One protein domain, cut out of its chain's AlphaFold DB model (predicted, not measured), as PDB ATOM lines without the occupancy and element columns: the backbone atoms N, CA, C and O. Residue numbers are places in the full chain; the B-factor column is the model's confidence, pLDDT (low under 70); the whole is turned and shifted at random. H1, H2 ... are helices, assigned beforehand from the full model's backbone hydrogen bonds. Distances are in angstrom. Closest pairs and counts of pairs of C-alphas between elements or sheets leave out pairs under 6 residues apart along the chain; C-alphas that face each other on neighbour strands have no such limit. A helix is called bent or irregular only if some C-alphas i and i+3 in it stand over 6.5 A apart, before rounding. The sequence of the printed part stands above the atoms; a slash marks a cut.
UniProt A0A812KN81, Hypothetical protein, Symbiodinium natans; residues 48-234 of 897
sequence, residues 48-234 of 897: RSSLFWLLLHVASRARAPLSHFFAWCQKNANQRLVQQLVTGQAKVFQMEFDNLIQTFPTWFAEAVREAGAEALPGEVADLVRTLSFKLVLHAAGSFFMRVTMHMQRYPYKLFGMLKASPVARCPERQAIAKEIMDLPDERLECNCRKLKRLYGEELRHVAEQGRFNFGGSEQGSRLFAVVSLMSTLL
ATOM      1  N   ARG A  48      -7.912  81.352 281.069       94.00
ATOM      2  CA  ARG A  48      -8.883  80.244 281.104       94.00
ATOM      3  C   ARG A  48      -8.303  78.939 281.656       94.00
ATOM      4  O   ARG A  48      -9.066  78.021 281.931       94.00
ATOM      5  N   SER A  49      -6.982  78.833 281.803       96.38
ATOM      6  CA  SER A  49      -6.328  77.630 282.319       96.38
ATOM      7  C   SER A  49      -6.400  77.572 283.847       96.38
ATOM      8  O   SER A  49      -5.958  78.497 284.528       96.38
ATOM      9  N   SER A  50      -6.882  76.459 284.409       97.88
ATOM     10  CA  SER A  50      -6.872  76.220 285.860       97.88
ATOM     11  C   SER A  50      -5.447  76.131 286.424       97.88
ATOM     12  O   SER A  50      -5.199  76.543 287.556       97.88
ATOM     13  N   LEU A  51      -4.471  75.696 285.615       96.94
ATOM     14  CA  LEU A  51      -3.050  75.701 285.982       96.94
ATOM     15  C   LEU A  51      -2.529  77.124 286.236       96.94
ATOM     16  O   LEU A  51      -1.762  77.337 287.173       96.94
ATOM     17  N   PHE A  52      -2.942  78.103 285.423       96.44
ATOM     18  CA  PHE A  52      -2.540  79.500 285.614       96.44
ATOM     19  C   PHE A  52      -3.026  80.027 286.966       96.44
ATOM     20  O   PHE A  52      -2.238  80.593 287.727       96.44
ATOM     21  N   TRP A  53      -4.300  79.791 287.287       97.38
ATOM     22  CA  TRP A  53      -4.868  80.192 288.570       97.38
ATOM     23  C   TRP A  53      -4.207  79.458 289.731       97.38
ATOM     24  O   TRP A  53      -3.819  80.108 290.696       97.38
ATOM     25  N   LEU A  54      -3.966  78.151 289.617       98.00
ATOM     26  CA  LEU A  54      -3.278  77.387 290.658       98.00
ATOM     27  C   LEU A  54      -1.889  77.966 290.950       98.00
ATOM     28  O   LEU A  54      -1.556  78.212 292.109       98.00
ATOM     29  N   LEU A  55      -1.098  78.254 289.911       96.50
ATOM     30  CA  LEU A  55       0.210  78.896 290.061       96.50
ATOM     31  C   LEU A  55       0.099  80.279 290.715       96.50
ATOM     32  O   LEU A  55       0.954  80.635 291.527       96.50
ATOM     33  N   LEU A  56      -0.945  81.048 290.399       95.94
ATOM     34  CA  LEU A  56      -1.188  82.358 291.000       95.94
ATOM     35  C   LEU A  56      -1.558  82.253 292.489       95.94
ATOM     36  O   LEU A  56      -0.968  82.967 293.302       95.94
ATOM     37  N   HIS A  57      -2.473  81.350 292.861       97.38
ATOM     38  CA  HIS A  57      -2.859  81.088 294.256       97.38
ATOM     39  C   HIS A  57      -1.657  80.605 295.074       97.38
ATOM     40  O   HIS A  57      -1.353  81.175 296.124       97.38
ATOM     41  N   VAL A  58      -0.905  79.632 294.549       97.00
ATOM     42  CA  VAL A  58       0.342  79.139 295.152       97.00
ATOM     43  C   VAL A  58       1.348  80.267 295.346       97.00
ATOM     44  O   VAL A  58       1.868  80.442 296.446       97.00
ATOM     45  N   ALA A  59       1.640  81.043 294.299       94.31
ATOM     46  CA  ALA A  59       2.644  82.099 294.369       94.31
ATOM     47  C   ALA A  59       2.233  83.209 295.344       94.31
ATOM     48  O   ALA A  59       3.082  83.719 296.075       94.31
ATOM     49  N   SER A  60       0.946  83.563 295.372       95.81
ATOM     50  CA  SER A  60       0.381  84.510 296.331       95.81
ATOM     51  C   SER A  60       0.547  84.003 297.767       95.81
ATOM     52  O   SER A  60       1.129  84.696 298.605       95.81
ATOM     53  N   ARG A  61       0.133  82.757 298.037       97.56
ATOM     54  CA  ARG A  61       0.183  82.143 299.371       97.56
ATOM     55  C   ARG A  61       1.613  81.955 299.869       97.56
ATOM     56  O   ARG A  61       1.929  82.376 300.977       97.56
ATOM     57  N   ALA A  62       2.497  81.416 299.029       94.94
ATOM     58  CA  ALA A  62       3.903  81.189 299.359       94.94
ATOM     59  C   ALA A  62       4.681  82.493 299.613       94.94
ATOM     60  O   ALA A  62       5.628  82.508 300.399       94.94
ATOM     61  N   ARG A  63       4.295  83.602 298.962       95.06
ATOM     62  CA  ARG A  63       4.922  84.924 299.154       95.06
ATOM     63  C   ARG A  63       4.272  85.764 300.249       95.06
ATOM     64  O   ARG A  63       4.838  86.804 300.584       95.06
ATOM     65  N   ALA A  64       3.133  85.353 300.806       97.00
ATOM     66  CA  ALA A  64       2.384  86.156 301.773       97.00
ATOM     67  C   ALA A  64       3.239  86.645 302.965       97.00
ATOM     68  O   ALA A  64       3.215  87.852 303.214       97.00
ATOM     69  N   PRO A  65       4.094  85.816 303.609       97.88
ATOM     70  CA  PRO A  65       4.934  86.293 304.712       97.88
ATOM     71  C   PRO A  65       5.926  87.386 304.288       97.88
ATOM     72  O   PRO A  65       6.132  88.370 305.001       97.88
ATOM     73  N   LEU A  66       6.506  87.276 303.083       94.38
ATOM     74  CA  LEU A  66       7.368  88.329 302.531       94.38
ATOM     75  C   LEU A  66       6.579  89.599 302.225       94.38
ATOM     76  O   LEU A  66       7.069  90.692 302.489       94.38
ATOM     77  N   SER A  67       5.366  89.478 301.686       94.31
ATOM     78  CA  SER A  67       4.485  90.623 301.451       94.31
ATOM     79  C   SER A  67       4.149  91.349 302.751       94.31
ATOM     80  O   SER A  67       4.237  92.576 302.792       94.31
ATOM     81  N   HIS A  68       3.845  90.618 303.828       94.06
ATOM     82  CA  HIS A  68       3.613  91.199 305.151       94.06
ATOM     83  C   HIS A  68       4.868  91.890 305.696       94.06
ATOM     84  O   HIS A  68       4.797  93.035 306.149       94.06
ATOM     85  N   PHE A  69       6.035  91.251 305.576       93.44
ATOM     86  CA  PHE A  69       7.314  91.856 305.949       93.44
ATOM     87  C   PHE A  69       7.612  93.135 305.152       93.44
ATOM     88  O   PHE A  69       8.012  94.153 305.724       93.44
ATOM     89  N   PHE A  70       7.390  93.130 303.836       89.31
ATOM     90  CA  PHE A  70       7.615  94.306 303.003       89.31
ATOM     91  C   PHE A  70       6.619  95.418 303.306       89.31
ATOM     92  O   PHE A  70       7.038  96.571 303.389       89.31
ATOM     93  N   ALA A  71       5.344  95.095 303.533       88.12
ATOM     94  CA  ALA A  71       4.335  96.054 303.972       88.12
ATOM     95  C   ALA A  71       4.740  96.709 305.302       88.12
ATOM     96  O   ALA A  71       4.738  97.936 305.414       88.12
ATOM     97  N   TRP A  72       5.217  95.917 306.266       88.62
ATOM     98  CA  TRP A  72       5.787  96.428 307.514       88.62
ATOM     99  C   TRP A  72       6.982  97.370 307.260       88.62
ATOM    100  O   TRP A  72       7.106  98.419 307.895       88.62
ATOM    101  N   CYS A  73       7.800  97.083 306.242       84.56
ATOM    102  CA  CYS A  73       8.934  97.906 305.809       84.56
ATOM    103  C   CYS A  73       8.590  99.143 304.933       84.56
ATOM    104  O   CYS A  73       9.479  99.960 304.706       84.56
ATOM    105  N   GLN A  74       7.347  99.386 304.476       82.62
ATOM    106  CA  GLN A  74       6.958 100.515 303.569       82.62
ATOM    107  C   GLN A  74       6.685 101.907 304.193       82.62
ATOM    108  O   GLN A  74       5.740 102.016 304.962       82.62
ATOM    109  N   LYS A  75       7.418 102.978 303.821       71.44
ATOM    110  CA  LYS A  75       7.543 104.330 304.466       71.44
ATOM    111  C   LYS A  75       6.496 104.819 305.499       71.44
ATOM    112  O   LYS A  75       6.880 105.454 306.476       71.44
ATOM    113  N   ASN A  76       5.216 104.531 305.314       72.75
ATOM    114  CA  ASN A  76       4.109 104.974 306.157       72.75
ATOM    115  C   ASN A  76       3.769 104.042 307.337       72.75
ATOM    116  O   ASN A  76       2.889 104.382 308.120       72.75
ATOM    117  N   ALA A  77       4.420 102.881 307.505       75.12
ATOM    118  CA  ALA A  77       4.142 102.069 308.698       75.12
ATOM    119  C   ALA A  77       4.668 102.774 309.963       75.12
ATOM    120  O   ALA A  77       5.849 103.109 310.037       75.12
ATOM    121  N   ASN A  78       3.819 102.964 310.970       68.50
ATOM    122  CA  ASN A  78       4.163 103.675 312.212       68.50
ATOM    123  C   ASN A  78       5.152 102.906 313.118       68.50
ATOM    124  O   ASN A  78       5.634 103.443 314.111       68.50
ATOM    125  N   GLN A  79       5.465 101.653 312.780       67.88
ATOM    126  CA  GLN A  79       6.177 100.686 313.618       67.88
ATOM    127  C   GLN A  79       7.408 100.106 312.897       67.88
ATOM    128  O   GLN A  79       7.511  98.907 312.700       67.88
ATOM    129  N   ARG A  80       8.328 100.957 312.426       66.94
ATOM    130  CA  ARG A  80       9.507 100.553 311.608       66.94
ATOM    131  C   ARG A  80      10.808 100.454 312.371       66.94
ATOM    132  O   ARG A  80      11.895 100.467 311.778       66.94
ATOM    133  N   LEU A  81      10.719 100.519 313.689       80.12
ATOM    134  CA  LEU A  81      11.920 100.529 314.491       80.12
ATOM    135  C   LEU A  81      12.590  99.177 314.289       80.12
ATOM    136  O   LEU A  81      11.965  98.139 314.496       80.12
ATOM    137  N   VAL A  82      13.862  99.185 313.885       88.75
ATOM    138  CA  VAL A  82      14.638  97.943 313.743       88.75
ATOM    139  C   VAL A  82      14.627  97.169 315.066       88.75
ATOM    140  O   VAL A  82      14.622  95.944 315.068       88.75
ATOM    141  N   GLN A  83      14.495  97.880 316.188       92.38
ATOM    142  CA  GLN A  83      14.200  97.298 317.492       92.38
ATOM    143  C   GLN A  83      13.029  96.315 317.464       92.38
ATOM    144  O   GLN A  83      13.199  95.209 317.950       92.38
ATOM    145  N   GLN A  84      11.873  96.667 316.898       92.56
ATOM    146  CA  GLN A  84      10.705  95.777 316.871       92.56
ATOM    147  C   GLN A  84      10.971  94.516 316.048       92.56
ATOM    148  O   GLN A  84      10.507  93.434 316.407       92.56
ATOM    149  N   LEU A  85      11.773  94.637 314.984       93.12
ATOM    150  CA  LEU A  85      12.228  93.492 314.201       93.12
ATOM    151  C   LEU A  85      13.060  92.529 315.052       93.12
ATOM    152  O   LEU A  85      12.790  91.330 315.043       93.12
ATOM    153  N   VAL A  86      13.996  93.064 315.842       95.00
ATOM    154  CA  VAL A  86      14.837  92.290 316.768       95.00
ATOM    155  C   VAL A  86      14.024  91.701 317.924       95.00
ATOM    156  O   VAL A  86      14.204  90.536 318.263       95.00
ATOM    157  N   THR A  87      13.117  92.470 318.532       93.94
ATOM    158  CA  THR A  87      12.452  92.091 319.790       93.94
ATOM    159  C   THR A  87      11.265  91.144 319.617       93.94
ATOM    160  O   THR A  87      10.758  90.623 320.616       93.94
ATOM    161  N   GLY A  88      10.835  90.873 318.382       92.75
ATOM    162  CA  GLY A  88       9.827  89.842 318.131       92.75
ATOM    163  C   GLY A  88       9.277  89.785 316.713       92.75
ATOM    164  O   GLY A  88       8.902  88.702 316.272       92.75
ATOM    165  N   GLN A  89       9.262  90.888 315.964       94.69
ATOM    166  CA  GLN A  89       8.567  90.917 314.676       94.69
ATOM    167  C   GLN A  89       9.221  89.998 313.630       94.69
ATOM    168  O   GLN A  89       8.511  89.359 312.858       94.69
ATOM    169  N   ALA A  90      10.553  89.838 313.637       95.38
ATOM    170  CA  ALA A  90      11.209  88.856 312.767       95.38
ATOM    171  C   ALA A  90      10.759  87.423 313.088       95.38
ATOM    172  O   ALA A  90      10.553  86.624 312.180       95.38
ATOM    173  N   LYS A  91      10.553  87.113 314.375       95.94
ATOM    174  CA  LYS A  91      10.045  85.810 314.810       95.94
ATOM    175  C   LYS A  91       8.600  85.599 314.361       95.94
ATOM    176  O   LYS A  91       8.282  84.497 313.945       95.94
ATOM    177  N   VAL A  92       7.757  86.633 314.393       96.81
ATOM    178  CA  VAL A  92       6.377  86.556 313.876       96.81
ATOM    179  C   VAL A  92       6.381  86.166 312.396       96.81
ATOM    180  O   VAL A  92       5.741  85.188 312.030       96.81
ATOM    181  N   PHE A  93       7.178  86.842 311.563       97.25
ATOM    182  CA  PHE A  93       7.286  86.495 310.141       97.25
ATOM    183  C   PHE A  93       7.898  85.108 309.906       97.25
ATOM    184  O   PHE A  93       7.466  84.392 309.006       97.25
ATOM    185  N   GLN A  94       8.873  84.697 310.723       97.25
ATOM    186  CA  GLN A  94       9.408  83.336 310.671       97.25
ATOM    187  C   GLN A  94       8.322  82.298 310.998       97.25
ATOM    188  O   GLN A  94       8.173  81.328 310.266       97.25
ATOM    189  N   MET A  95       7.510  82.542 312.030       97.75
ATOM    190  CA  MET A  95       6.393  81.667 312.395       97.75
ATOM    191  C   MET A  95       5.325  81.591 311.297       97.75
ATOM    192  O   MET A  95       4.700  80.547 311.141       97.75
ATOM    193  N   GLU A  96       5.117  82.653 310.513       98.31
ATOM    194  CA  GLU A  96       4.240  82.592 309.336       98.31
ATOM    195  C   GLU A  96       4.770  81.609 308.279       98.31
ATOM    196  O   GLU A  96       3.986  80.844 307.714       98.31
ATOM    197  N   PHE A  97       6.086  81.577 308.039       98.19
ATOM    198  CA  PHE A  97       6.697  80.564 307.173       98.19
ATOM    199  C   PHE A  97       6.574  79.162 307.758       98.19
ATOM    200  O   PHE A  97       6.182  78.243 307.041       98.19
ATOM    201  N   ASP A  98       6.873  79.001 309.046       97.50
ATOM    202  CA  ASP A  98       6.794  77.705 309.721       97.50
ATOM    203  C   ASP A  98       5.357  77.157 309.656       97.50
ATOM    204  O   ASP A  98       5.154  75.987 309.339       97.50
ATOM    205  N   ASN A  99       4.351  78.020 309.834       98.19
ATOM    206  CA  ASN A  99       2.941  77.666 309.676       98.19
ATOM    207  C   ASN A  99       2.605  77.245 308.235       98.19
ATOM    208  O   ASN A  99       1.911  76.250 308.039       98.19
ATOM    209  N   LEU A 100       3.115  77.941 307.210       97.81
ATOM    210  CA  LEU A 100       2.922  77.536 305.808       97.81
ATOM    211  C   LEU A 100       3.567  76.184 305.484       97.81
ATOM    212  O   LEU A 100       3.039  75.451 304.648       97.81
ATOM    213  N   ILE A 101       4.695  75.860 306.114       98.12
ATOM    214  CA  ILE A 101       5.365  74.564 305.961       98.12
ATOM    215  C   ILE A 101       4.548  73.471 306.662       98.12
ATOM    216  O   ILE A 101       4.262  72.441 306.056       98.12
ATOM    217  N   GLN A 102       4.114  73.708 307.903       98.00
ATOM    218  CA  GLN A 102       3.338  72.748 308.701       98.00
ATOM    219  C   GLN A 102       1.955  72.463 308.106       98.00
ATOM    220  O   GLN A 102       1.482  71.331 308.147       98.00
ATOM    221  N   THR A 103       1.314  73.475 307.521       98.19
ATOM    222  CA  THR A 103      -0.023  73.359 306.913       98.19
ATOM    223  C   THR A 103       0.025  73.126 305.401       98.19
ATOM    224  O   THR A 103      -1.000  73.261 304.730       98.19
ATOM    225  N   PHE A 104       1.197  72.769 304.850       98.31
ATOM    226  CA  PHE A 104       1.422  72.643 303.408       98.31
ATOM    227  C   PHE A 104       0.398  71.769 302.670       98.31
ATOM    228  O   PHE A 104      -0.170  72.250 301.685       98.31
ATOM    229  N   PRO A 105       0.085  70.540 303.132       98.12
ATOM    230  CA  PRO A 105      -0.906  69.701 302.462       98.12
ATOM    231  C   PRO A 105      -2.291  70.358 302.405       98.12
ATOM    232  O   PRO A 105      -2.949  70.324 301.365       98.12
ATOM    233  N   THR A 106      -2.704  70.998 303.501       98.31
ATOM    234  CA  THR A 106      -4.030  71.604 303.653       98.31
ATOM    235  C   THR A 106      -4.195  72.822 302.754       98.31
ATOM    236  O   THR A 106      -5.116  72.858 301.939       98.31
ATOM    237  N   TRP A 107      -3.286  73.801 302.835       98.25
ATOM    238  CA  TRP A 107      -3.445  75.022 302.040       98.25
ATOM    239  C   TRP A 107      -3.205  74.770 300.548       98.25
ATOM    240  O   TRP A 107      -3.802  75.446 299.713       98.25
ATOM    241  N   PHE A 108      -2.360  73.797 300.179       98.50
ATOM    242  CA  PHE A 108      -2.184  73.432 298.774       98.50
ATOM    243  C   PHE A 108      -3.463  72.810 298.198       98.50
ATOM    244  O   PHE A 108      -3.870  73.172 297.096       98.50
ATOM    245  N   ALA A 109      -4.132  71.926 298.948       98.25
ATOM    246  CA  ALA A 109      -5.427  71.374 298.548       98.25
ATOM    247  C   ALA A 109      -6.498  72.472 298.404       98.25
ATOM    248  O   ALA A 109      -7.265  72.469 297.442       98.25
ATOM    249  N   GLU A 110      -6.509  73.460 299.306       98.38
ATOM    250  CA  GLU A 110      -7.362  74.646 299.171       98.38
ATOM    251  C   GLU A 110      -7.049  75.437 297.897       98.38
ATOM    252  O   GLU A 110      -7.977  75.780 297.170       98.38
ATOM    253  N   ALA A 111      -5.771  75.659 297.572       98.19
ATOM    254  CA  ALA A 111      -5.368  76.352 296.348       98.19
ATOM    255  C   ALA A 111      -5.794  75.598 295.073       98.19
ATOM    256  O   ALA A 111      -6.198  76.231 294.099       98.19
ATOM    257  N   VAL A 112      -5.745  74.259 295.075       98.44
ATOM    258  CA  VAL A 112      -6.253  73.418 293.972       98.44
ATOM    259  C   VAL A 112      -7.758  73.601 293.790       98.44
ATOM    260  O   VAL A 112      -8.215  73.819 292.666       98.44
ATOM    261  N   ARG A 113      -8.515  73.573 294.891       98.38
ATOM    262  CA  ARG A 113      -9.969  73.770 294.889       98.38
ATOM    263  C   ARG A 113     -10.352  75.182 294.433       98.38
ATOM    264  O   ARG A 113     -11.205  75.331 293.564       98.38
ATOM    265  N   GLU A 114      -9.703  76.216 294.970       97.38
ATOM    266  CA  GLU A 114      -9.945  77.622 294.607       97.38
ATOM    267  C   GLU A 114      -9.639  77.911 293.132       97.38
ATOM    268  O   GLU A 114     -10.367  78.661 292.486       97.38
ATOM    269  N   ALA A 115      -8.599  77.281 292.582       97.81
ATOM    270  CA  ALA A 115      -8.221  77.429 291.182       97.81
ATOM    271  C   ALA A 115      -9.083  76.608 290.202       97.81
ATOM    272  O   ALA A 115      -8.855  76.683 288.992       97.81
ATOM    273  N   GLY A 116     -10.024  75.787 290.692       97.56
ATOM    274  CA  GLY A 116     -10.760  74.828 289.858       97.56
ATOM    275  C   GLY A 116      -9.830  73.822 289.165       97.56
ATOM    276  O   GLY A 116     -10.061  73.429 288.023       97.56
ATOM    277  N   ALA A 117      -8.730  73.458 289.826       97.94
ATOM    278  CA  ALA A 117      -7.632  72.673 289.267       97.94
ATOM    279  C   ALA A 117      -7.704  71.174 289.615       97.94
ATOM    280  O   ALA A 117      -6.748  70.443 289.371       97.94
ATOM    281  N   GLU A 118      -8.836  70.704 290.149       98.12
ATOM    282  CA  GLU A 118      -9.064  69.297 290.527       98.12
ATOM    283  C   GLU A 118      -8.982  68.334 289.331       98.12
ATOM    284  O   GLU A 118      -8.617  67.175 289.492       98.12
ATOM    285  N   ALA A 119      -9.278  68.825 288.123       97.81
ATOM    286  CA  ALA A 119      -9.213  68.054 286.881       97.81
ATOM    287  C   ALA A 119      -7.823  68.053 286.213       97.81
ATOM    288  O   ALA A 119      -7.680  67.526 285.108       97.81
ATOM    289  N   LEU A 120      -6.801  68.680 286.815       97.19
ATOM    290  CA  LEU A 120      -5.447  68.634 286.261       97.19
ATOM    291  C   LEU A 120      -4.881  67.203 286.326       97.19
ATOM    292  O   LEU A 120      -5.136  66.492 287.300       97.19
ATOM    293  N   PRO A 121      -4.060  66.785 285.343       97.81
ATOM    294  CA  PRO A 121      -3.327  65.527 285.437       97.81
ATOM    295  C   PRO A 121      -2.500  65.464 286.729       97.81
ATOM    296  O   PRO A 121      -1.843  66.447 287.084       97.81
ATOM    297  N   GLY A 122      -2.502  64.310 287.405       95.12
ATOM    298  CA  GLY A 122      -1.819  64.125 288.695       95.12
ATOM    299  C   GLY A 122      -0.343  64.528 288.658       95.12
ATOM    300  O   GLY A 122       0.111  65.266 289.523       95.12
ATOM    301  N   GLU A 123       0.364  64.178 287.582       96.88
ATOM    302  CA  GLU A 123       1.768  64.553 287.351       96.88
ATOM    303  C   GLU A 123       1.988  66.075 287.355       96.88
ATOM    304  O   GLU A 123       2.947  66.584 287.936       96.88
ATOM    305  N   VAL A 124       1.073  66.829 286.733       94.94
ATOM    306  CA  VAL A 124       1.135  68.297 286.694       94.94
ATOM    307  C   VAL A 124       0.830  68.867 288.078       94.94
ATOM    308  O   VAL A 124       1.523  69.779 288.530       94.94
ATOM    309  N   ALA A 125      -0.169  68.321 288.776       94.94
ATOM    310  CA  ALA A 125      -0.498  68.730 290.139       94.94
ATOM    311  C   ALA A 125       0.667  68.468 291.113       94.94
ATOM    312  O   ALA A 125       0.974  69.329 291.939       94.94
ATOM    313  N   ASP A 126       1.366  67.341 290.974       95.38
ATOM    314  CA  ASP A 126       2.537  66.971 291.775       95.38
ATOM    315  C   ASP A 126       3.751  67.860 291.474       95.38
ATOM    316  O   ASP A 126       4.471  68.275 292.393       95.38
ATOM    317  N   LEU A 127       3.950  68.238 290.206       95.81
ATOM    318  CA  LEU A 127       4.979  69.203 289.816       95.81
ATOM    319  C   LEU A 127       4.712  70.574 290.449       95.81
ATOM    320  O   LEU A 127       5.614  71.187 291.028       95.81
ATOM    321  N   VAL A 128       3.462  71.046 290.391       96.31
ATOM    322  CA  VAL A 128       3.062  72.316 291.008       96.31
ATOM    323  C   VAL A 128       3.156  72.231 292.530       96.31
ATOM    324  O   VAL A 128       3.654  73.171 293.145       96.31
ATOM    325  N   ARG A 129       2.785  71.106 293.151       97.75
ATOM    326  CA  ARG A 129       2.971  70.857 294.591       97.75
ATOM    327  C   ARG A 129       4.444  70.966 294.980       97.75
ATOM    328  O   ARG A 129       4.795  71.724 295.882       97.75
ATOM    329  N   THR A 130       5.325  70.294 294.248       95.69
ATOM    330  CA  THR A 130       6.775  70.338 294.484       95.69
ATOM    331  C   THR A 130       7.326  71.756 294.334       95.69
ATOM    332  O   THR A 130       8.084  72.227 295.186       95.69
ATOM    333  N   LEU A 131       6.923  72.472 293.279       94.50
ATOM    334  CA  LEU A 131       7.296  73.871 293.068       94.50
ATOM    335  C   LEU A 131       6.817  74.760 294.225       94.50
ATOM    336  O   LEU A 131       7.584  75.580 294.725       94.50
ATOM    337  N   SER A 132       5.576  74.573 294.671       95.88
ATOM    338  CA  SER A 132       4.960  75.321 295.772       95.88
ATOM    339  C   SER A 132       5.772  75.197 297.056       95.88
ATOM    340  O   SER A 132       6.119  76.203 297.675       95.88
ATOM    341  N   PHE A 133       6.131  73.965 297.423       96.75
ATOM    342  CA  PHE A 133       6.929  73.694 298.613       96.75
ATOM    343  C   PHE A 133       8.327  74.316 298.506       96.75
ATOM    344  O   PHE A 133       8.776  75.005 299.425       96.75
ATOM    345  N   LYS A 134       8.987  74.169 297.346       92.88
ATOM    346  CA  LYS A 134      10.293  74.793 297.073       92.88
ATOM    347  C   LYS A 134      10.242  76.318 297.188       92.88
ATOM    348  O   LYS A 134      11.167  76.907 297.741       92.88
ATOM    349  N   LEU A 135       9.176  76.964 296.707       91.56
ATOM    350  CA  LEU A 135       8.999  78.414 296.826       91.56
ATOM    351  C   LEU A 135       8.906  78.860 298.291       91.56
ATOM    352  O   LEU A 135       9.563  79.837 298.657       91.56
ATOM    353  N   VAL A 136       8.141  78.141 299.122       95.75
ATOM    354  CA  VAL A 136       8.022  78.429 300.561       95.75
ATOM    355  C   VAL A 136       9.365  78.239 301.261       95.75
ATOM    356  O   VAL A 136       9.825  79.161 301.930       95.75
ATOM    357  N   LEU A 137      10.035  77.099 301.058       95.75
ATOM    358  CA  LEU A 137      11.334  76.822 301.681       95.75
ATOM    359  C   LEU A 137      12.407  77.830 301.266       95.75
ATOM    360  O   LEU A 137      13.153  78.324 302.110       95.75
ATOM    361  N   HIS A 138      12.472  78.176 299.980       91.88
ATOM    362  CA  HIS A 138      13.424  79.165 299.490       91.88
ATOM    363  C   HIS A 138      13.158  80.548 300.103       91.88
ATOM    364  O   HIS A 138      14.093  81.227 300.529       91.88
ATOM    365  N   ALA A 139      11.895  80.975 300.177       92.06
ATOM    366  CA  ALA A 139      11.529  82.247 300.793       92.06
ATOM    367  C   ALA A 139      11.826  82.264 302.304       92.06
ATOM    368  O   ALA A 139      12.428  83.227 302.782       92.06
ATOM    369  N   ALA A 140      11.488  81.189 303.020       95.25
ATOM    370  CA  ALA A 140      11.753  81.025 304.447       95.25
ATOM    371  C   ALA A 140      13.258  81.040 304.746       95.25
ATOM    372  O   ALA A 140      13.719  81.818 305.578       95.25
ATOM    373  N   GLY A 141      14.046  80.249 304.010       91.88
ATOM    374  CA  GLY A 141      15.503  80.216 304.144       91.88
ATOM    375  C   GLY A 141      16.142  81.565 303.817       91.88
ATOM    376  O   GLY A 141      17.007  82.044 304.550       91.88
ATOM    377  N   SER A 142      15.674  82.239 302.762       90.19
ATOM    378  CA  SER A 142      16.145  83.584 302.415       90.19
ATOM    379  C   SER A 142      15.847  84.594 303.524       90.19
ATOM    380  O   SER A 142      16.730  85.366 303.899       90.19
ATOM    381  N   PHE A 143      14.632  84.572 304.080       94.25
ATOM    382  CA  PHE A 143      14.240  85.437 305.189       94.25
ATOM    383  C   PHE A 143      15.080  85.160 306.441       94.25
ATOM    384  O   PHE A 143      15.643  86.090 307.020       94.25
ATOM    385  N   PHE A 144      15.251  83.889 306.806       94.81
ATOM    386  CA  PHE A 144      16.065  83.490 307.946       94.81
ATOM    387  C   PHE A 144      17.508  83.993 307.819       94.81
ATOM    388  O   PHE A 144      18.004  84.700 308.697       94.81
ATOM    389  N   MET A 145      18.166  83.697 306.696       90.44
ATOM    390  CA  MET A 145      19.568  84.056 306.474       90.44
ATOM    391  C   MET A 145      19.776  85.572 306.392       90.44
ATOM    392  O   MET A 145      20.755  86.096 306.920       90.44
ATOM    393  N   ARG A 146      18.872  86.294 305.717       90.75
ATOM    394  CA  ARG A 146      19.052  87.725 305.416       90.75
ATOM    395  C   ARG A 146      18.482  88.653 306.479       90.75
ATOM    396  O   ARG A 146      18.926  89.795 306.570       90.75
ATOM    397  N   VAL A 147      17.519  88.192 307.267       92.19
ATOM    398  CA  VAL A 147      16.847  89.003 308.283       92.19
ATOM    399  C   VAL A 147      17.110  88.420 309.661       92.19
ATOM    400  O   VAL A 147      17.847  89.028 310.437       92.19
ATOM    401  N   THR A 148      16.581  87.233 309.957       94.69
ATOM    402  CA  THR A 148      16.612  86.645 311.308       94.69
ATOM    403  C   THR A 148      18.035  86.495 311.847       94.69
ATOM    404  O   THR A 148      18.338  86.996 312.931       94.69
ATOM    405  N   MET A 149      18.948  85.905 311.072       92.31
ATOM    406  CA  MET A 149      20.351  85.749 311.468       92.31
ATOM    407  C   MET A 149      21.057  87.084 311.699       92.31
ATOM    408  O   MET A 149      21.888  87.199 312.598       92.31
ATOM    409  N   HIS A 150      20.747  88.109 310.904       91.38
ATOM    410  CA  HIS A 150      21.343  89.429 311.088       91.38
ATOM    411  C   HIS A 150      20.816  90.124 312.344       91.38
ATOM    412  O   HIS A 150      21.591  90.797 313.021       91.38
ATOM    413  N   MET A 151      19.542  89.930 312.698       94.12
ATOM    414  CA  MET A 151      18.971  90.464 313.940       94.12
ATOM    415  C   MET A 151      19.598  89.827 315.188       94.12
ATOM    416  O   MET A 151      19.694  90.473 316.228       94.12
ATOM    417  N   GLN A 152      20.090  88.591 315.067       93.56
ATOM    418  CA  GLN A 152      20.820  87.882 316.121       93.56
ATOM    419  C   GLN A 152      22.309  88.254 316.205       93.56
ATOM    420  O   GLN A 152      23.023  87.730 317.059       93.56
ATOM    421  N   ARG A 153      22.801  89.150 315.341       93.56
ATOM    422  CA  ARG A 153      24.199  89.605 315.324       93.56
ATOM    423  C   ARG A 153      24.322  91.037 315.829       93.56
ATOM    424  O   ARG A 153      23.400  91.847 315.733       93.56
ATOM    425  N   TYR A 154      25.499  91.373 316.342       93.06
ATOM    426  CA  TYR A 154      25.830  92.749 316.687       93.06
ATOM    427  C   TYR A 154      26.009  93.611 315.423       93.06
ATOM    428  O   TYR A 154      26.546  93.122 314.427       93.06
ATOM    429  N   PRO A 155      25.556  94.880 315.432       92.62
ATOM    430  CA  PRO A 155      25.026  95.613 316.586       92.62
ATOM    431  C   PRO A 155      23.517  95.420 316.849       92.62
ATOM    432  O   PRO A 155      23.047  95.841 317.899       92.62
ATOM    433  N   TYR A 156      22.749  94.791 315.951       94.38
ATOM    434  CA  TYR A 156      21.283  94.696 316.071       94.38
ATOM    435  C   TYR A 156      20.817  93.968 317.330       94.38
ATOM    436  O   TYR A 156      19.866  94.412 317.971       94.38
ATOM    437  N   LYS A 157      21.539  92.920 317.736       95.94
ATOM    438  CA  LYS A 157      21.267  92.158 318.959       95.94
ATOM    439  C   LYS A 157      21.181  93.040 320.213       95.94
ATOM    440  O   LYS A 157      20.421  92.721 321.120       95.94
ATOM    441  N   LEU A 158      21.863  94.194 320.246       96.25
ATOM    442  CA  LEU A 158      21.756  95.166 321.347       96.25
ATOM    443  C   LEU A 158      20.320  95.651 321.568       96.25
ATOM    444  O   LEU A 158      19.935  95.950 322.694       96.25
ATOM    445  N   PHE A 159      19.494  95.698 320.523       96.50
ATOM    446  CA  PHE A 159      18.099  96.109 320.656       96.50
ATOM    447  C   PHE A 159      17.234  95.100 321.408       96.50
ATOM    448  O   PHE A 159      16.204  95.495 321.954       96.50
ATOM    449  N   GLY A 160      17.680  93.847 321.548       96.38
ATOM    450  CA  GLY A 160      17.065  92.882 322.461       96.38
ATOM    451  C   GLY A 160      17.082  93.362 323.919       96.38
ATOM    452  O   GLY A 160      16.179  93.046 324.692       96.38
ATOM    453  N   MET A 161      18.020  94.246 324.288       97.50
ATOM    454  CA  MET A 161      18.033  94.890 325.606       97.50
ATOM    455  C   MET A 161      16.822  95.809 325.836       97.50
ATOM    456  O   MET A 161      16.470  96.095 326.979       97.50
ATOM    457  N   LEU A 162      16.150  96.253 324.775       96.75
ATOM    458  CA  LEU A 162      14.972  97.119 324.835       96.75
ATOM    459  C   LEU A 162      13.655  96.344 324.673       96.75
ATOM    460  O   LEU A 162      12.616  96.954 324.428       96.75
ATOM    461  N   LYS A 163      13.674  95.008 324.765       95.81
ATOM    462  CA  LYS A 163      12.477  94.175 324.576       95.81
ATOM    463  C   LYS A 163      11.375  94.432 325.605       95.81
ATOM    464  O   LYS A 163      10.199  94.359 325.270       95.81
ATOM    465  N   ALA A 164      11.753  94.716 326.846       96.56
ATOM    466  CA  ALA A 164      10.836  95.021 327.941       96.56
ATOM    467  C   ALA A 164      11.123  96.412 328.524       96.56
ATOM    468  O   ALA A 164      12.147  97.024 328.205       96.56
ATOM    469  N   SER A 165      10.256  96.880 329.429       96.38
ATOM    470  CA  SER A 165      10.489  98.101 330.216       96.38
ATOM    471  C   SER A 165      11.901  98.099 330.824       96.38
ATOM    472  O   SER A 165      12.375  97.044 331.266       96.38
ATOM    473  N   PRO A 166      12.613  99.239 330.845       97.19
ATOM    474  CA  PRO A 166      14.001  99.268 331.291       97.19
ATOM    475  C   PRO A 166      14.161  99.007 332.798       97.19
ATOM    476  O   PRO A 166      15.227  98.576 333.233       97.19
ATOM    477  N   VAL A 167      13.091  99.198 333.577       97.31
ATOM    478  CA  VAL A 167      13.044  98.922 335.025       97.31
ATOM    479  C   VAL A 167      12.671  97.462 335.316       97.31
ATOM    480  O   VAL A 167      13.091  96.898 336.326       97.31
ATOM    481  N   ALA A 168      11.903  96.830 334.424       97.81
ATOM    482  CA  ALA A 168      11.485  95.440 334.571       97.81
ATOM    483  C   ALA A 168      12.637  94.480 334.253       97.81
ATOM    484  O   ALA A 168      13.412  94.715 333.321       97.81
ATOM    485  N   ARG A 169      12.724  93.368 334.990       97.94
ATOM    486  CA  ARG A 169      13.686  92.296 334.711       97.94
ATOM    487  C   ARG A 169      13.354  91.622 333.375       97.94
ATOM    488  O   ARG A 169      12.209  91.254 333.131       97.94
ATOM    489  N   CYS A 170      14.356  91.447 332.519       98.06
ATOM    490  CA  CYS A 170      14.220  90.823 331.205       98.06
ATOM    491  C   CYS A 170      15.330  89.776 330.988       98.06
ATOM    492  O   CYS A 170      16.502  90.158 330.941       98.06
ATOM    493  N   PRO A 171      14.995  88.479 330.825       97.88
ATOM    494  CA  PRO A 171      15.990  87.419 330.632       97.88
ATOM    495  C   PRO A 171      16.853  87.606 329.382       97.88
ATOM    496  O   PRO A 171      18.055  87.377 329.414       97.88
ATOM    497  N   GLU A 172      16.265  88.078 328.284       96.69
ATOM    498  CA  GLU A 172      16.993  88.297 327.031       96.69
ATOM    499  C   GLU A 172      18.001  89.445 327.153       96.69
ATOM    500  O   GLU A 172      19.155  89.308 326.756       96.69
ATOM    501  N   ARG A 173      17.601  90.548 327.801       97.94
ATOM    502  CA  ARG A 173      18.513  91.643 328.156       97.94
ATOM    503  C   ARG A 173      19.668  91.139 329.023       97.94
ATOM    504  O   ARG A 173      20.812  91.515 328.783       97.94
ATOM    505  N   GLN A 174      19.352  90.309 330.018       98.44
ATOM    506  CA  GLN A 174      20.330  89.714 330.922       98.44
ATOM    507  C   GLN A 174      21.343  88.853 330.153       98.44
ATOM    508  O   GLN A 174      22.548  89.033 330.318       98.44
ATOM    509  N   ALA A 175      20.859  87.978 329.267       98.19
ATOM    510  CA  ALA A 175      21.688  87.109 328.438       98.19
ATOM    511  C   ALA A 175      22.608  87.906 327.502       98.19
ATOM    512  O   ALA A 175      23.795  87.607 327.431       98.19
ATOM    513  N   ILE A 176      22.097  88.954 326.845       98.19
ATOM    514  CA  ILE A 176      22.900  89.817 325.963       98.19
ATOM    515  C   ILE A 176      23.998  90.535 326.752       98.19
ATOM    516  O   ILE A 176      25.147  90.564 326.321       98.19
ATOM    517  N   ALA A 177      23.672  91.109 327.913       98.44
ATOM    518  CA  ALA A 177      24.669  91.782 328.744       98.44
ATOM    519  C   ALA A 177      25.749  90.807 329.229       98.44
ATOM    520  O   ALA A 177      26.933  91.125 329.143       98.44
ATOM    521  N   LYS A 178      25.345  89.612 329.677       98.50
ATOM    522  CA  LYS A 178      26.264  88.550 330.089       98.50
ATOM    523  C   LYS A 178      27.170  88.118 328.937       98.50
ATOM    524  O   LYS A 178      28.380  88.112 329.092       98.50
ATOM    525  N   GLU A 179      26.611  87.881 327.755       98.19
ATOM    526  CA  GLU A 179      27.376  87.541 326.553       98.19
ATOM    527  C   GLU A 179      28.415  88.616 326.197       98.19
ATOM    528  O   GLU A 179      29.554  88.282 325.883       98.19
ATOM    529  N   ILE A 180      28.066  89.906 326.280       98.12
ATOM    530  CA  ILE A 180      29.025  90.999 326.042       98.12
ATOM    531  C   ILE A 180      30.146  90.982 327.093       98.12
ATOM    532  O   ILE A 180      31.313  91.202 326.762       98.12
ATOM    533  N   MET A 181      29.808  90.735 328.360       98.31
ATOM    534  CA  MET A 181      30.778  90.700 329.455       98.31
ATOM    535  C   MET A 181      31.706  89.481 329.377       98.31
ATOM    536  O   MET A 181      32.909  89.646 329.583       98.31
ATOM    537  N   ASP A 182      31.180  88.322 328.993       98.00
ATOM    538  CA  ASP A 182      31.904  87.049 328.940       98.00
ATOM    539  C   ASP A 182      32.757  86.919 327.667       98.00
ATOM    540  O   ASP A 182      33.830  86.317 327.693       98.00
ATOM    541  N   LEU A 183      32.328  87.507 326.541       97.25
ATOM    542  CA  LEU A 183      33.103  87.461 325.299       97.25
ATOM    543  C   LEU A 183      34.396  88.289 325.411       97.25
ATOM    544  O   LEU A 183      34.346  89.458 325.814       97.25
ATOM    545  N   PRO A 184      35.550  87.742 324.987       97.38
ATOM    546  CA  PRO A 184      36.797  88.493 324.939       97.38
ATOM    547  C   PRO A 184      36.703  89.640 323.920       97.38
ATOM    548  O   PRO A 184      35.959  89.564 322.932       97.38
ATOM    549  N   ASP A 185      37.442  90.726 324.169       96.25
ATOM    550  CA  ASP A 185      37.356  91.975 323.402       96.25
ATOM    551  C   ASP A 185      37.561  91.735 321.895       96.25
ATOM    552  O   ASP A 185      36.886  92.355 321.071       96.25
ATOM    553  N   GLU A 186      38.432  90.799 321.521       95.38
ATOM    554  CA  GLU A 186      38.780  90.448 320.140       95.38
ATOM    555  C   GLU A 186      37.585  89.874 319.370       95.38
ATOM    556  O   GLU A 186      37.439  90.147 318.177       95.38
ATOM    557  N   ARG A 187      36.702  89.134 320.054       93.12
ATOM    558  CA  ARG A 187      35.508  88.509 319.459       93.12
ATOM    559  C   ARG A 187      34.294  89.437 319.445       93.12
ATOM    560  O   ARG A 187      33.326  89.160 318.736       93.12
ATOM    561  N   LEU A 188      34.335  90.538 320.195       92.56
ATOM    562  CA  LEU A 188      33.282  91.548 320.179       92.56
ATOM    563  C   LEU A 188      33.369  92.428 318.931       92.56
ATOM    564  O   LEU A 188      34.433  92.930 318.558       92.56
ATOM    565  N   GLU A 189      32.204  92.692 318.337       93.19
ATOM    566  CA  GLU A 189      32.043  93.728 317.318       93.19
ATOM    567  C   GLU A 189      32.460  95.098 317.887       93.19
ATOM    568  O   GLU A 189      32.326  95.372 319.082       93.19
ATOM    569  N   CYS A 190      32.997  95.970 317.031       90.62
ATOM    570  CA  CYS A 190      33.630  97.229 317.424       90.62
ATOM    571  C   CYS A 190      32.757  98.117 318.328       90.62
ATOM    572  O   CYS A 190      33.259  98.674 319.309       90.62
ATOM    573  N   ASN A 191      31.462  98.261 318.041       87.88
ATOM    574  CA  ASN A 191      30.563  99.061 318.870       87.88
ATOM    575  C   ASN A 191      30.255  98.378 320.203       87.88
ATOM    576  O   ASN A 191      30.235  99.049 321.231       87.88
ATOM    577  N   CYS A 192      30.103  97.056 320.221       94.25
ATOM    578  CA  CYS A 192      29.886  96.302 321.461       94.25
ATOM    579  C   CYS A 192      31.107  96.345 322.378       94.25
ATOM    580  O   CYS A 192      30.969  96.565 323.579       94.25
ATOM    581  N   ARG A 193      32.312  96.262 321.806       95.62
ATOM    582  CA  ARG A 193      33.575  96.473 322.526       95.62
ATOM    583  C   ARG A 193      33.648  97.873 323.140       95.62
ATOM    584  O   ARG A 193      34.049  98.030 324.288       95.62
ATOM    585  N   LYS A 194      33.221  98.909 322.405       94.19
ATOM    586  CA  LYS A 194      33.132 100.278 322.944       94.19
ATOM    587  C   LYS A 194      32.111 100.379 324.073       94.19
ATOM    588  O   LYS A 194      32.419 101.005 325.079       94.19
ATOM    589  N   LEU A 195      30.937  99.760 323.934       95.44
ATOM    590  CA  LEU A 195      29.935  99.722 325.003       95.44
ATOM    591  C   LEU A 195      30.482  99.024 326.252       95.44
ATOM    592  O   LEU A 195      30.339  99.568 327.340       95.44
ATOM    593  N   LYS A 196      31.174  97.889 326.094       97.50
ATOM    594  CA  LYS A 196      31.839  97.174 327.193       97.50
ATOM    595  C   LYS A 196      32.845  98.054 327.930       97.50
ATOM    596  O   LYS A 196      32.825  98.112 329.153       97.50
ATOM    597  N   ARG A 197      33.687  98.784 327.192       97.19
ATOM    598  CA  ARG A 197      34.702  99.679 327.771       97.19
ATOM    599  C   ARG A 197      34.108 100.923 328.435       97.19
ATOM    600  O   ARG A 197      34.604 101.341 329.470       97.19
ATOM    601  N   LEU A 198      33.076 101.525 327.840       96.69
ATOM    602  CA  LEU A 198      32.478 102.775 328.332       96.69
ATOM    603  C   LEU A 198      31.447 102.557 329.446       96.69
ATOM    604  O   LEU A 198      31.300 103.417 330.309       96.69
ATOM    605  N   TYR A 199      30.727 101.434 329.418       97.50
ATOM    606  CA  TYR A 199      29.572 101.159 330.278       97.50
ATOM    607  C   TYR A 199      29.688  99.806 330.991       97.50
ATOM    608  O   TYR A 199      28.676  99.164 331.269       97.50
ATOM    609  N   GLY A 200      30.911  99.346 331.274       97.44
ATOM    610  CA  GLY A 200      31.164  98.017 331.841       97.44
ATOM    611  C   GLY A 200      30.459  97.759 333.177       97.44
ATOM    612  O   GLY A 200      29.954  96.662 333.399       97.44
ATOM    613  N   GLU A 201      30.359  98.766 334.049       97.75
ATOM    614  CA  GLU A 201      29.639  98.651 335.328       97.75
ATOM    615  C   GLU A 201      28.124  98.512 335.136       97.75
ATOM    616  O   GLU A 201      27.507  97.618 335.715       97.75
ATOM    617  N   GLU A 202      27.524  99.342 334.274       98.12
ATOM    618  CA  GLU A 202      26.100  99.228 333.943       98.12
ATOM    619  C   GLU A 202      25.796  97.895 333.246       98.12
ATOM    620  O   GLU A 202      24.788  97.263 333.554       98.12
ATOM    621  N   LEU A 203      26.671  97.426 332.349       98.25
ATOM    622  CA  LEU A 203      26.537  96.118 331.703       98.25
ATOM    623  C   LEU A 203      26.598  94.971 332.712       98.25
ATOM    624  O   LEU A 203      25.773  94.064 332.626       98.25
ATOM    625  N   ARG A 204      27.508  95.024 333.692       98.44
ATOM    626  CA  ARG A 204      27.582  94.029 334.771       98.44
ATOM    627  C   ARG A 204      26.299  94.013 335.603       98.44
ATOM    628  O   ARG A 204      25.716  92.951 335.794       98.44
ATOM    629  N   HIS A 205      25.786  95.186 335.977       98.38
ATOM    630  CA  HIS A 205      24.499  95.285 336.670       98.38
ATOM    631  C   HIS A 205      23.351  94.679 335.848       98.38
ATOM    632  O   HIS A 205      22.519  93.943 336.377       98.38
ATOM    633  N   VAL A 206      23.299  94.955 334.541       98.44
ATOM    634  CA  VAL A 206      22.276  94.386 333.655       98.44
ATOM    635  C   VAL A 206      22.437  92.866 333.512       98.44
ATOM    636  O   VAL A 206      21.431  92.159 333.476       98.44
ATOM    637  N   ALA A 207      23.668  92.352 333.466       98.44
ATOM    638  CA  ALA A 207      23.958  90.919 333.410       98.44
ATOM    639  C   ALA A 207      23.535  90.177 334.693       98.44
ATOM    640  O   ALA A 207      23.121  89.020 334.631       98.44
ATOM    641  N   GLU A 208      23.572  90.839 335.848       98.44
ATOM    642  CA  GLU A 208      23.136  90.271 337.130       98.44
ATOM    643  C   GLU A 208      21.619  90.391 337.336       98.44
ATOM    644  O   GLU A 208      20.941  89.424 337.687       98.44
ATOM    645  N   GLN A 209      21.069  91.584 337.101       98.19
ATOM    646  CA  GLN A 209      19.707  91.943 337.506       98.19
ATOM    647  C   GLN A 209      18.689  91.859 336.363       98.19
ATOM    648  O   GLN A 209      17.480  91.868 336.601       98.19
ATOM    649  N   GLY A 210      19.141  91.833 335.107       98.12
ATOM    650  CA  GLY A 210      18.278  91.881 333.923       98.12
ATOM    651  C   GLY A 210      17.507  93.198 333.752       98.12
ATOM    652  O   GLY A 210      16.556  93.249 332.968       98.12
ATOM    653  N   ARG A 211      17.882  94.267 334.463       98.25
ATOM    654  CA  ARG A 211      17.292  95.619 334.401       98.25
ATOM    655  C   ARG A 211      18.385  96.681 334.326       98.25
ATOM    656  O   ARG A 211      19.518  96.409 334.704       98.25
ATOM    657  N   PHE A 212      18.055  97.864 333.817       98.12
ATOM    658  CA  PHE A 212      19.006  98.975 333.744       98.12
ATOM    659  C   PHE A 212      19.150  99.671 335.102       98.12
ATOM    660  O   PHE A 212      18.171  99.829 335.835       98.12
ATOM    661  N   ASN A 213      20.369 100.113 335.425       96.38
ATOM    662  CA  ASN A 213      20.655 100.790 336.686       96.38
ATOM    663  C   ASN A 213      20.338 102.290 336.598       96.38
ATOM    664  O   ASN A 213      21.207 103.094 336.269       96.38
ATOM    665  N   PHE A 214      19.102 102.683 336.901       95.62
ATOM    666  CA  PHE A 214      18.745 104.106 336.980       95.62
ATOM    667  C   PHE A 214      19.200 104.784 338.278       95.62
ATOM    668  O   PHE A 214      19.240 106.005 338.318       95.62
ATOM    669  N   GLY A 215      19.542 104.017 339.320       93.56
ATOM    670  CA  GLY A 215      19.992 104.559 340.608       93.56
ATOM    671  C   GLY A 215      21.502 104.793 340.698       93.56
ATOM    672  O   GLY A 215      21.954 105.469 341.612       93.56
ATOM    673  N   GLY A 216      22.289 104.247 339.764       87.69
ATOM    674  CA  GLY A 216      23.753 104.348 339.779       87.69
ATOM    675  C   GLY A 216      24.306 105.722 339.390       87.69
ATOM    676  O   GLY A 216      25.489 105.980 339.585       87.69
ATOM    677  N   SER A 217      23.476 106.604 338.832       91.38
ATOM    678  CA  SER A 217      23.851 107.964 338.443       91.38
ATOM    679  C   SER A 217      22.650 108.893 338.578       91.38
ATOM    680  O   SER A 217      21.534 108.508 338.238       91.38
ATOM    681  N   GLU A 218      22.885 110.150 338.962       92.25
ATOM    682  CA  GLU A 218      21.867 111.214 338.930       92.25
ATOM    683  C   GLU A 218      21.247 111.406 337.534       92.25
ATOM    684  O   GLU A 218      20.121 111.878 337.402       92.25
ATOM    685  N   GLN A 219      21.968 111.017 336.478       89.00
ATOM    686  CA  GLN A 219      21.526 111.125 335.084       89.00
ATOM    687  C   GLN A 219      20.741 109.892 334.594       89.00
ATOM    688  O   GLN A 219      20.351 109.843 333.427       89.00
ATOM    689  N   GLY A 220      20.519 108.891 335.452       94.50
ATOM    690  CA  GLY A 220      19.942 107.600 335.073       94.50
ATOM    691  C   GLY A 220      20.931 106.681 334.340       94.50
ATOM    692  O   GLY A 220      22.140 106.902 334.353       94.50
ATOM    693  N   SER A 221      20.418 105.627 333.691       96.94
ATOM    694  CA  SER A 221      21.257 104.659 332.965       96.94
ATOM    695  C   SER A 221      21.744 105.229 331.630       96.94
ATOM    696  O   SER A 221      20.961 105.429 330.692       96.94
ATOM    697  N   ARG A 222      23.060 105.437 331.512       96.50
ATOM    698  CA  ARG A 222      23.693 105.924 330.277       96.50
ATOM    699  C   ARG A 222      23.677 104.858 329.192       96.50
ATOM    700  O   ARG A 222      23.479 105.184 328.021       96.50
ATOM    701  N   LEU A 223      23.816 103.587 329.571       96.56
ATOM    702  CA  LEU A 223      23.712 102.467 328.639       96.56
ATOM    703  C   LEU A 223      22.324 102.428 327.990       96.56
ATOM    704  O   LEU A 223      22.224 102.341 326.765       96.56
ATOM    705  N   PHE A 224      21.258 102.548 328.793       97.31
ATOM    706  CA  PHE A 224      19.893 102.618 328.276       97.31
ATOM    707  C   PHE A 224      19.721 103.795 327.314       97.31
ATOM    708  O   PHE A 224      19.201 103.605 326.215       97.31
ATOM    709  N   ALA A 225      20.202 104.985 327.688       95.75
ATOM    710  CA  ALA A 225      20.104 106.173 326.848       95.75
ATOM    711  C   ALA A 225      20.765 105.967 325.474       95.75
ATOM    712  O   ALA A 225      20.156 106.281 324.453       95.75
ATOM    713  N   VAL A 226      21.968 105.379 325.421       95.19
ATOM    714  CA  VAL A 226      22.665 105.106 324.152       95.19
ATOM    715  C   VAL A 226      21.936 104.062 323.313       95.19
ATOM    716  O   VAL A 226      21.694 104.302 322.130       95.19
ATOM    717  N   VAL A 227      21.561 102.919 323.895       95.31
ATOM    718  CA  VAL A 227      20.897 101.840 323.143       95.31
ATOM    719  C   VAL A 227      19.518 102.296 322.651       95.31
ATOM    720  O   VAL A 227      19.167 102.066 321.492       95.31
ATOM    721  N   SER A 228      18.766 103.016 323.490       94.69
ATOM    722  CA  SER A 228      17.487 103.629 323.119       94.69
ATOM    723  C   SER A 228      17.671 104.649 321.997       94.69
ATOM    724  O   SER A 228      16.970 104.581 320.989       94.69
ATOM    725  N   LEU A 229      18.658 105.541 322.092       91.62
ATOM    726  CA  LEU A 229      18.934 106.512 321.035       91.62
ATOM    727  C   LEU A 229      19.281 105.815 319.711       91.62
ATOM    728  O   LEU A 229      18.677 106.125 318.683       91.62
ATOM    729  N   MET A 230      20.171 104.818 319.731       90.25
ATOM    730  CA  MET A 230      20.498 104.010 318.548       90.25
ATOM    731  C   MET A 230      19.245 103.391 317.916       90.25
ATOM    732  O   MET A 230      19.107 103.408 316.694       90.25
ATOM    733  N   SER A 231      18.315 102.890 318.735       89.44
ATOM    734  CA  SER A 231      17.073 102.277 318.251       89.44
ATOM    735  C   SER A 231      16.135 103.274 317.560       89.44
ATOM    736  O   SER A 231      15.532 102.946 316.542       89.44
ATOM    737  N   THR A 232      16.058 104.513 318.059       85.06
ATOM    738  CA  THR A 232      15.217 105.568 317.466       85.06
ATOM    739  C   THR A 232      15.780 106.107 316.151       85.06
ATOM    740  O   THR A 232      15.024 106.524 315.271       85.06
ATOM    741  N   LEU A 233      17.109 106.081 316.010       82.69
ATOM    742  CA  LEU A 233      17.813 106.547 314.818       82.69
ATOM    743  C   LEU A 233      17.829 105.490 313.703       82.69
ATOM    744  O   LEU A 233      17.828 105.846 312.525       82.69
ATOM    745  N   LEU A 234      17.819 104.199 314.054       82.31
ATOM    746  CA  LEU A 234      17.825 103.102 313.088       82.31
ATOM    747  C   LEU A 234      16.401 102.712 312.671       82.31
ATOM    748  O   LEU A 234      15.708 101.937 313.332       82.31
TER     749      LEU A 234
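What this domain is: This is residues 48 to 234 of the 897 residues of the protein "Hypothetical protein" of Symbiodinium natans (UniProt A0A812KN81). A long stalk of helices ends in a helical head: the 42.0 A helix H4 runs the length of the stalk, with H1a and H3 beside its first half and H2 folded back along its second half, while H1b packs on H2. Beyond the last residues of H4 the short helices H5 to H9 make the head, in which H5 and H6 pack on each other, H7 and H8 pack on H6, and H9 packs on H5; residues 74 to 79, between H1 and H2, stick out from the stalk. The printed part has 187 residues with nine named helices, H1 to H9 in order along the chain, and no named strand; the class is all helix. The whole is loose, with a radius of gyration of the C-alphas of 22.4 A, and its outline is a rod of 74 by 34 by 25 A.

Where its parts are: H4, the longest helix, holds residues 122 to 151, from C-alpha 122 at (-1.819, 64.125, 288.695) to C-alpha 151 at (18.971, 90.464, 313.940), 42.0 A. It has a kink of 31 degrees near residue 145 and is neither bent nor irregular, but only just: C-alphas 146 and 149 are 6.5 A apart. H2 holds residues 82 to 102, 28.1 A; it is irregular, with C-alphas 87 and 90 7.8 A apart, and has a kink of 52 degrees near residue 89. H1, residues 50 to 73, was assigned as one helix by its hydrogen bonds but is bent, with C-alphas 62 and 65 7.5 A apart. Its arms are H1a, residues 50 to 62, beginning at (-6.872, 76.220, 285.860) and 18.0 A long, and H1b, residues 65 to 73, at a steep tilt of 53 degrees to each other. H3 holds residues 104 to 114, H5 156 to 162, H6 171 to 182, H7 190 to 198 and H8 200 to 209. H9 holds residues 222 to 233, 16.6 A, and ends at (17.813, 106.547, 314.818).

How they stand to each other: H4 and H2 touch at a shallow tilt of 19 degrees, opposite ways; their closest C-alphas, of Val 86 and Met 151, are 5.3 A apart. H4 touches H1a with residues 128 to 139 alone, at a shallow tilt of 20 degrees, the same way, closest at Ala 62 and Val 136, with C-alphas 5.1 A apart. H3 and H4 only just touch, with 3 pairs of C-alphas within 8 A, closest at Phe 108 and Arg 129, 7.1 A. H1a touches H3 with residues 54 to 58 alone; the closest C-alphas, of His 57 and Ala 111, are 5.8 A apart. H1b and H2 form a helical hairpin at a shallow tilt of 17 degrees, opposite ways, and the closest C-alphas, of Pro 65 and Phe 93, are 5.9 A apart. H2 touches H5 with residues 82 to 87 alone, about perpendicular at 74 degrees, closest at the C-alphas of Gln 83 and Phe 159, 5.2 A. H5 touches H6, closest at the C-alphas of Met 161 and Arg 173, 4.2 A, and H9, closest at those of Phe 159 and Ser 231, 6.7 A. H6 and H8 touch at a steep tilt of 41 degrees, opposite ways, with the C-alphas of Gln 174 and Ala 207 4.6 A apart as the closest. H6 touches H7 about perpendicular, at 88 degrees, closest at the C-alphas of Ile 180 and Lys 196, 6.9 A. H4 is apart from H6, H7, H8 and H9. Every O i to N i+4 pair is within hydrogen-bond range in H1a, H1b, H3, H6, H7, H8 and H9; in H2 it is 14 of 17, in H4 24 of 26 and in H5 0 of 3, where 4 of 4 O i to N i+3 pairs are within range.

The domain as a whole: The two C-alphas farthest apart, of Pro 121 and Glu 218, are 74.7 A apart. The printed part has no cut. The link from H8 to H9, residues 210 to 221, is long. The mean pLDDT of the printed part is 94.4, and residues 78 to 80 are under 70.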